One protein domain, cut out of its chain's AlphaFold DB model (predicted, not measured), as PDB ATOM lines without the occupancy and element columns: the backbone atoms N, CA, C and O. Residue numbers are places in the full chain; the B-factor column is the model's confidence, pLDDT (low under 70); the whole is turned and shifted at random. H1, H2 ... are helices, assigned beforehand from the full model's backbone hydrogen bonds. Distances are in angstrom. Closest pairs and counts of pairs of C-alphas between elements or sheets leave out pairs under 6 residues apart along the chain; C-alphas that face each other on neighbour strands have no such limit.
ATOM      1  N   MET A   9      41.823  21.483  -6.352       97.12
ATOM      2  CA  MET A   9      41.892  22.911  -6.011       97.12
ATOM      3  C   MET A   9      41.091  23.288  -4.759       97.12
ATOM      4  O   MET A   9      41.578  24.049  -3.924       97.12
ATOM      5  N   ALA A  10      39.879  22.751  -4.601       97.12
ATOM      6  CA  ALA A  10      39.039  23.029  -3.436       97.12
ATOM      7  C   ALA A  10      39.650  22.538  -2.102       97.12
ATOM      8  O   ALA A  10      39.708  23.335  -1.162       97.12
ATOM      9  N   PRO A  11      40.125  21.278  -1.970       94.88
ATOM     10  CA  PRO A  11      40.805  20.840  -0.753       94.88
ATOM     11  C   PRO A  11      42.127  21.584  -0.528       94.88
ATOM     12  O   PRO A  11      42.384  21.993   0.597       94.88
ATOM     13  N   LEU A  12      42.909  21.873  -1.575       94.81
ATOM     14  CA  LEU A  12      44.139  22.659  -1.433       94.81
ATOM     15  C   LEU A  12      43.870  24.059  -0.858       94.81
ATOM     16  O   LEU A  12      44.561  24.501   0.056       94.81
ATOM     17  N   ALA A  13      42.850  24.755  -1.367       97.38
ATOM     18  CA  ALA A  13      42.475  26.073  -0.864       97.38
ATOM     19  C   ALA A  13      42.018  26.022   0.604       97.38
ATOM     20  O   ALA A  13      42.389  26.892   1.393       97.38
ATOM     21  N   ARG A  14      41.245  24.992   0.981       95.88
ATOM     22  CA  ARG A  14      40.821  24.758   2.370       95.88
ATOM     23  C   ARG A  14      42.025  24.579   3.293       95.88
ATOM     24  O   ARG A  14      42.086  25.221   4.338       95.88
ATOM     25  N   ASP A  15      42.960  23.731   2.893       95.75
ATOM     26  CA  ASP A  15      44.123  23.364   3.695       95.75
ATOM     27  C   ASP A  15      45.061  24.565   3.891       95.75
ATOM     28  O   ASP A  15      45.479  24.868   5.009       95.75
ATOM     29  N   ILE A  16      45.291  25.349   2.829       96.38
ATOM     30  CA  ILE A  16      46.042  26.610   2.908       96.38
ATOM     31  C   ILE A  16      45.358  27.602   3.855       96.38
ATOM     32  O   ILE A  16      46.027  28.205   4.693       96.38
ATOM     33  N   ALA A  17      44.038  27.779   3.745       97.06
ATOM     34  CA  ALA A  17      43.298  28.702   4.602       97.06
ATOM     35  C   ALA A  17      43.353  28.286   6.084       97.06
ATOM     36  O   ALA A  17      43.541  29.141   6.951       97.06
ATOM     37  N   GLY A  18      43.235  26.986   6.371       96.44
ATOM     38  CA  GLY A  18      43.354  26.438   7.723       96.44
ATOM     39  C   GLY A  18      44.751  26.635   8.311       96.44
ATOM     40  O   GLY A  18      44.891  27.200   9.395       96.44
ATOM     41  N   ALA A  19      45.792  26.254   7.566       96.88
ATOM     42  CA  ALA A  19      47.176  26.445   7.990       96.88
ATOM     43  C   ALA A  19      47.507  27.929   8.211       96.88
ATOM     44  O   ALA A  19      48.160  28.280   9.191       96.88
ATOM     45  N   TYR A  20      47.023  28.813   7.335       97.06
ATOM     46  CA  TYR A  20      47.202  30.254   7.488       97.06
ATOM     47  C   TYR A  20      46.549  30.788   8.769       97.06
ATOM     48  O   TYR A  20      47.173  31.571   9.481       97.06
ATOM     49  N   ALA A  21      45.321  30.365   9.084       97.06
ATOM     50  CA  ALA A  21      44.638  30.779  10.307       97.06
ATOM     51  C   ALA A  21      45.401  30.336  11.568       97.06
ATOM     52  O   ALA A  21      45.593  31.146  12.474       97.06
ATOM     53  N   ASP A  22      45.896  29.094  11.598       97.69
ATOM     54  CA  ASP A  22      46.705  28.579  12.709       97.69
ATOM     55  C   ASP A  22      47.998  29.387  12.884       97.69
ATOM     56  O   ASP A  22      48.281  29.873  13.982       97.69
ATOM     57  N   LEU A  23      48.732  29.610  11.791       97.44
ATOM     58  CA  LEU A  23      49.983  30.370  11.803       97.44
ATOM     59  C   LEU A  23      49.778  31.832  12.216       97.44
ATOM     60  O   LEU A  23      50.577  32.372  12.980       97.44
ATOM     61  N   ARG A  24      48.700  32.471  11.747       98.06
ATOM     62  CA  ARG A  24      48.342  33.849  12.116       98.06
ATOM     63  C   ARG A  24      48.119  33.992  13.621       98.06
ATOM     64  O   ARG A  24      48.463  35.024  14.189       98.06
ATOM     65  N   ASP A  25      47.576  32.961  14.258       97.50
ATOM     66  CA  ASP A  25      47.316  32.939  15.696       97.50
ATOM     67  C   ASP A  25      48.535  32.438  16.509       97.50
ATOM     68  O   ASP A  25      48.424  32.199  17.712       97.50
ATOM     69  N   GLY A  26      49.700  32.249  15.872       97.56
ATOM     70  CA  GLY A  26      50.929  31.771  16.518       97.56
ATOM     71  C   GLY A  26      50.920  30.279  16.865       97.56
ATOM     72  O   GLY A  26      51.725  29.835  17.684       97.56
ATOM     73  N   ARG A  27      50.010  29.500  16.270       97.44
ATOM     74  CA  ARG A  27      49.887  28.050  16.461       97.44
ATOM     75  C   ARG A  27      50.542  27.305  15.297       97.44
ATOM     76  O   ARG A  27      50.597  27.792  14.169       97.44
ATOM     77  N   SER A  28      51.016  26.093  15.560       94.69
ATOM     78  CA  SER A  28      51.431  25.182  14.489       94.69
ATOM     79  C   SER A  28      50.202  24.660  13.731       94.69
ATOM     80  O   SER A  28      49.187  24.399  14.383       94.69
ATOM     81  N   PRO A  29      50.284  24.453  12.401       93.81
ATOM     82  CA  PRO A  29      49.201  23.850  11.630       93.81
ATOM     83  C   PRO A  29      48.761  22.511  12.225       93.81
ATOM     84  O   PRO A  29      49.582  21.627  12.468       93.81
ATOM     85  N   SER A  30      47.459  22.375  12.462       88.81
ATOM     86  CA  SER A  30      46.864  21.245  13.189       88.81
ATOM     87  C   SER A  30      46.287  20.141  12.294       88.81
ATOM     88  O   SER A  30      45.674  19.195  12.792       88.81
ATOM     89  N   GLN A  31      46.467  20.244  10.973       85.44
ATOM     90  CA  GLN A  31      45.887  19.300  10.021       85.44
ATOM     91  C   GLN A  31      46.345  17.863  10.286       85.44
ATOM     92  O   GLN A  31      47.539  17.561  10.330       85.44
ATOM     93  N   ALA A  32      45.367  16.966  10.424       86.00
ATOM     94  CA  ALA A  32      45.622  15.541  10.548       86.00
ATOM     95  C   ALA A  32      46.270  14.994   9.269       86.00
ATOM     96  O   ALA A  32      45.958  15.429   8.158       86.00
ATOM     97  N   ALA A  33      47.149  14.004   9.433       88.94
ATOM     98  CA  ALA A  33      47.727  13.289   8.307       88.94
ATOM     99  C   ALA A  33      46.624  12.630   7.464       88.94
ATOM    100  O   ALA A  33      45.673  12.055   8.002       88.94
ATOM    101  N   LEU A  34      46.762  12.702   6.137       91.69
ATOM    102  CA  LEU A  34      45.844  12.026   5.227       91.69
ATOM    103  C   LEU A  34      45.974  10.504   5.399       91.69
ATOM    104  O   LEU A  34      47.096  10.000   5.466       91.69
ATOM    105  N   PRO A  35      44.855   9.759   5.423       93.44
ATOM    106  CA  PRO A  35      44.890   8.305   5.575       93.44
ATOM    107  C   PRO A  35      45.486   7.592   4.351       93.44
ATOM    108  O   PRO A  35      45.888   6.438   4.460       93.44
ATOM    109  N   VAL A  36      45.529   8.263   3.195       95.25
ATOM    110  CA  VAL A  36      46.092   7.757   1.937       95.25
ATOM    111  C   VAL A  36      46.844   8.892   1.247       95.25
ATOM    112  O   VAL A  36      46.301   9.985   1.082       95.25
ATOM    113  N   GLY A  37      48.087   8.635   0.837       94.25
ATOM    114  CA  GLY A  37      48.882   9.569   0.046       94.25
ATOM    115  C   GLY A  37      48.899   9.220  -1.442       94.25
ATOM    116  O   GLY A  37      48.613   8.095  -1.851       94.25
ATOM    117  N   TYR A  38      49.338  10.166  -2.274       95.00
ATOM    118  CA  TYR A  38      49.488   9.919  -3.714       95.00
ATOM    119  C   TYR A  38      50.490   8.793  -4.021       95.00
ATOM    120  O   TYR A  38      50.330   8.049  -4.980       95.00
ATOM    121  N   ARG A  39      51.503   8.598  -3.167       96.25
ATOM    122  CA  ARG A  39      52.438   7.470  -3.284       96.25
ATOM    123  C   ARG A  39      51.745   6.114  -3.126       96.25
ATOM    124  O   ARG A  39      52.114   5.172  -3.822       96.25
ATOM    125  N   ASP A  40      50.774   6.016  -2.225       97.44
ATOM    126  CA  ASP A  40      50.007   4.785  -2.034       97.44
ATOM    127  C   ASP A  40      49.116   4.523  -3.247       97.44
ATOM    128  O   ASP A  40      49.061   3.396  -3.732       97.44
ATOM    129  N   TYR A  41      48.522   5.583  -3.806       95.88
ATOM    130  CA  TYR A  41      47.802   5.512  -5.075       95.88
ATOM    131  C   TYR A  41      48.692   5.026  -6.230       95.88
ATOM    132  O   TYR A  41      48.278   4.142  -6.972       95.88
ATOM    133  N   LEU A  42      49.920   5.542  -6.369       96.62
ATOM    134  CA  LEU A  42      50.845   5.105  -7.424       96.62
ATOM    135  C   LEU A  42      51.215   3.624  -7.297       96.62
ATOM    136  O   LEU A  42      51.268   2.918  -8.302       96.62
ATOM    137  N   ARG A  43      51.448   3.145  -6.068       98.00
ATOM    138  CA  ARG A  43      51.689   1.719  -5.812       98.00
ATOM    139  C   ARG A  43      50.477   0.888  -6.228       98.00
ATOM    140  O   ARG A  43      50.624  -0.030  -7.026       98.00
ATOM    141  N   TRP A  44      49.296   1.254  -5.733       97.56
ATOM    142  CA  TRP A  44      48.045   0.581  -6.072       97.56
ATOM    143  C   TRP A  44      47.810   0.562  -7.587       97.56
ATOM    144  O   TRP A  44      47.466  -0.475  -8.142       97.56
ATOM    145  N   GLN A  45      48.044   1.677  -8.281       97.00
ATOM    146  CA  GLN A  45      47.864   1.765  -9.728       97.00
ATOM    147  C   GLN A  45      48.798   0.801 -10.466       97.00
ATOM    148  O   GLN A  45      48.341   0.086 -11.352       97.00
ATOM    149  N   ALA A  46      50.078   0.752 -10.092       97.00
ATOM    150  CA  ALA A  46      51.037  -0.162 -10.706       97.00
ATOM    151  C   ALA A  46      50.621  -1.630 -10.515       97.00
ATOM    152  O   ALA A  46      50.547  -2.371 -11.491       97.00
ATOM    153  N   GLU A  47      50.261  -2.014  -9.286       97.44
ATOM    154  CA  GLU A  47      49.777  -3.362  -8.954       97.44
ATOM    155  C   GLU A  47      48.503  -3.727  -9.735       97.44
ATOM    156  O   GLU A  47      48.338  -4.858 -10.179       97.44
ATOM    157  N   ASN A  48      47.598  -2.767  -9.953       95.94
ATOM    158  CA  ASN A  48      46.343  -3.007 -10.673       95.94
ATOM    159  C   ASN A  48      46.498  -3.041 -12.200       95.94
ATOM    160  O   ASN A  48      45.593  -3.522 -12.889       95.94
ATOM    161  N   LEU A  49      47.596  -2.499 -12.731       96.19
ATOM    162  CA  LEU A  49      47.906  -2.495 -14.162       96.19
ATOM    163  C   LEU A  49      48.828  -3.647 -14.573       96.19
ATOM    164  O   LEU A  49      48.913  -3.957 -15.766       96.19
ATOM    165  N   GLU A  50      49.501  -4.286 -13.617       95.94
ATOM    166  CA  GLU A  50      50.384  -5.420 -13.869       95.94
ATOM    167  C   GLU A  50      49.653  -6.526 -14.652       95.94
ATOM    168  O   GLU A  50      48.550  -6.949 -14.308       95.94
ATOM    169  N   GLY A  51      50.247  -6.951 -15.771       94.44
ATOM    170  CA  GLY A  51      49.681  -7.976 -16.654       94.44
ATOM    171  C   GLY A  51      48.467  -7.553 -17.494       94.44
ATOM    172  O   GLY A  51      48.004  -8.350 -18.303       94.44
ATOM    173  N   ARG A  52      47.958  -6.318 -17.353       96.75
ATOM    174  CA  ARG A  52      46.753  -5.833 -18.062       96.75
ATOM    175  C   ARG A  52      47.033  -4.799 -19.148       96.75
ATOM    176  O   ARG A  52      46.124  -4.449 -19.898       96.75
ATOM    177  N   LEU A  53      48.264  -4.293 -19.236       95.44
ATOM    178  CA  LEU A  53      48.611  -3.209 -20.159       95.44
ATOM    179  C   LEU A  53      48.333  -3.565 -21.624       95.44
ATOM    180  O   LEU A  53      47.720  -2.759 -22.317       95.44
ATOM    181  N   ASP A  54      48.700  -4.767 -22.072       96.75
ATOM    182  CA  ASP A  54      48.490  -5.188 -23.465       96.75
ATOM    183  C   ASP A  54      47.000  -5.326 -23.809       96.75
ATOM    184  O   ASP A  54      46.555  -4.901 -24.877       96.75
ATOM    185  N   GLU A  55      46.205  -5.870 -22.884       97.38
ATOM    186  CA  GLU A  55      44.752  -5.995 -23.039       97.38
ATOM    187  C   GLU A  55      44.092  -4.614 -23.148       97.38
ATOM    188  O   GLU A  55      43.324  -4.357 -24.079       97.38
ATOM    189  N   LEU A  56      44.427  -3.713 -22.221       97.19
ATOM    190  CA  LEU A  56      43.895  -2.354 -22.181       97.19
ATOM    191  C   LEU A  56      44.316  -1.556 -23.417       97.19
ATOM    192  O   LEU A  56      43.481  -0.881 -24.018       97.19
ATOM    193  N   ALA A  57      45.582  -1.658 -23.829       96.12
ATOM    194  CA  ALA A  57      46.079  -1.011 -25.036       96.12
ATOM    195  C   ALA A  57      45.349  -1.532 -26.281       96.12
ATOM    196  O   ALA A  57      44.927  -0.741 -27.126       96.12
ATOM    197  N   GLY A  58      45.130  -2.848 -26.372       97.81
ATOM    198  CA  GLY A  58      44.368  -3.460 -27.457       97.81
ATOM    199  C   GLY A  58      42.906  -3.012 -27.488       97.81
ATOM    200  O   GLY A  58      42.352  -2.809 -28.567       97.81
ATOM    201  N   TRP A  59      42.278  -2.835 -26.323       97.31
ATOM    202  CA  TRP A  59      40.921  -2.299 -26.227       97.31
ATOM    203  C   TRP A  59      40.852  -0.847 -26.708       97.31
ATOM    204  O   TRP A  59      40.098  -0.565 -27.636       97.31
ATOM    205  N   TRP A  60      41.695   0.043 -26.171       96.38
ATOM    206  CA  TRP A  60      41.719   1.455 -26.570       96.38
ATOM    207  C   TRP A  60      42.075   1.645 -28.044       96.38
ATOM    208  O   TRP A  60      41.507   2.512 -28.696       96.38
ATOM    209  N   SER A  61      42.963   0.810 -28.592       96.00
ATOM    210  CA  SER A  61      43.307   0.858 -30.019       96.00
ATOM    211  C   SER A  61      42.100   0.577 -30.912       96.00
ATOM    212  O   SER A  61      41.949   1.223 -31.939       96.00
ATOM    213  N   ARG A  62      41.239  -0.374 -30.524       97.06
ATOM    214  CA  ARG A  62      40.003  -0.669 -31.264       97.06
ATOM    215  C   ARG A  62      38.942   0.404 -31.061       97.06
ATOM    216  O   ARG A  62      38.260   0.752 -32.012       97.06
ATOM    217  N   GLU A  63      38.795   0.902 -29.837       96.25
ATOM    218  CA  GLU A  63      37.768   1.895 -29.504       96.25
ATOM    219  C   GLU A  63      38.028   3.244 -30.186       96.25
ATOM    220  O   GLU A  63      37.099   3.942 -30.579       96.25
ATOM    221  N   LEU A  64      39.302   3.610 -30.338       94.19
ATOM    222  CA  LEU A  64      39.715   4.866 -30.959       94.19
ATOM    223  C   LEU A  64      39.949   4.736 -32.474       94.19
ATOM    224  O   LEU A  64      40.370   5.707 -33.105       94.19
ATOM    225  N   ASP A  65      39.697   3.561 -33.062       95.81
ATOM    226  CA  ASP A  65      39.893   3.338 -34.494       95.81
ATOM    227  C   ASP A  65      38.950   4.220 -35.326       95.81
ATOM    228  O   ASP A  65      37.763   4.368 -35.029       95.81
TER     229      ASP A  65
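AT A GLANCE: This is residues 9 to 65 of the 73 residues of the protein "Condensation domain-containing protein" of Streptomyces sp. SID10244 (UniProt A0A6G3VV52). Three separate helices are strung along an open, hook-like chain: after H1 a long link folds back and leads into H2, and H3 turns off at the far end of H2 to make a corner. The 57 printed residues hold three named helices, H1, H2 and H3 in that order, and no named strand; the class is all helix. The whole is an extended rod, with a radius of gyration of the C-alphas of 20.0 A and spans of 58 by 24 by 9 A.

HOW THE PARTS SIT: H1, residues 9 to 24, is apart from H2, residues 38 to 49, and from H3, residues 53 to 63. H2 and H3 meet only through their link. Residues 9 to 14 and 32 to 65 stand free. In H1, H2 and H3 every O i to N i+4 pair is within hydrogen-bond range.

IN THESE COORDINATES: H1 begins at C-alpha 9 (41.892, 22.911, -6.011) and is 22.1 A long. H2 is 16.3 A long. H3 is 15.2 A long and ends at C-alpha 63 (37.768, 1.895, -29.504).

THE WHOLE: The C-alphas farthest apart, of Gly 26 and Asp 65, are 59.4 A apart. The link from H1 to H2, residues 25 to 37, is long; that from H2 to H3 is tight. The printed part has no cut, and no printed residue is under 70 in pLDDT.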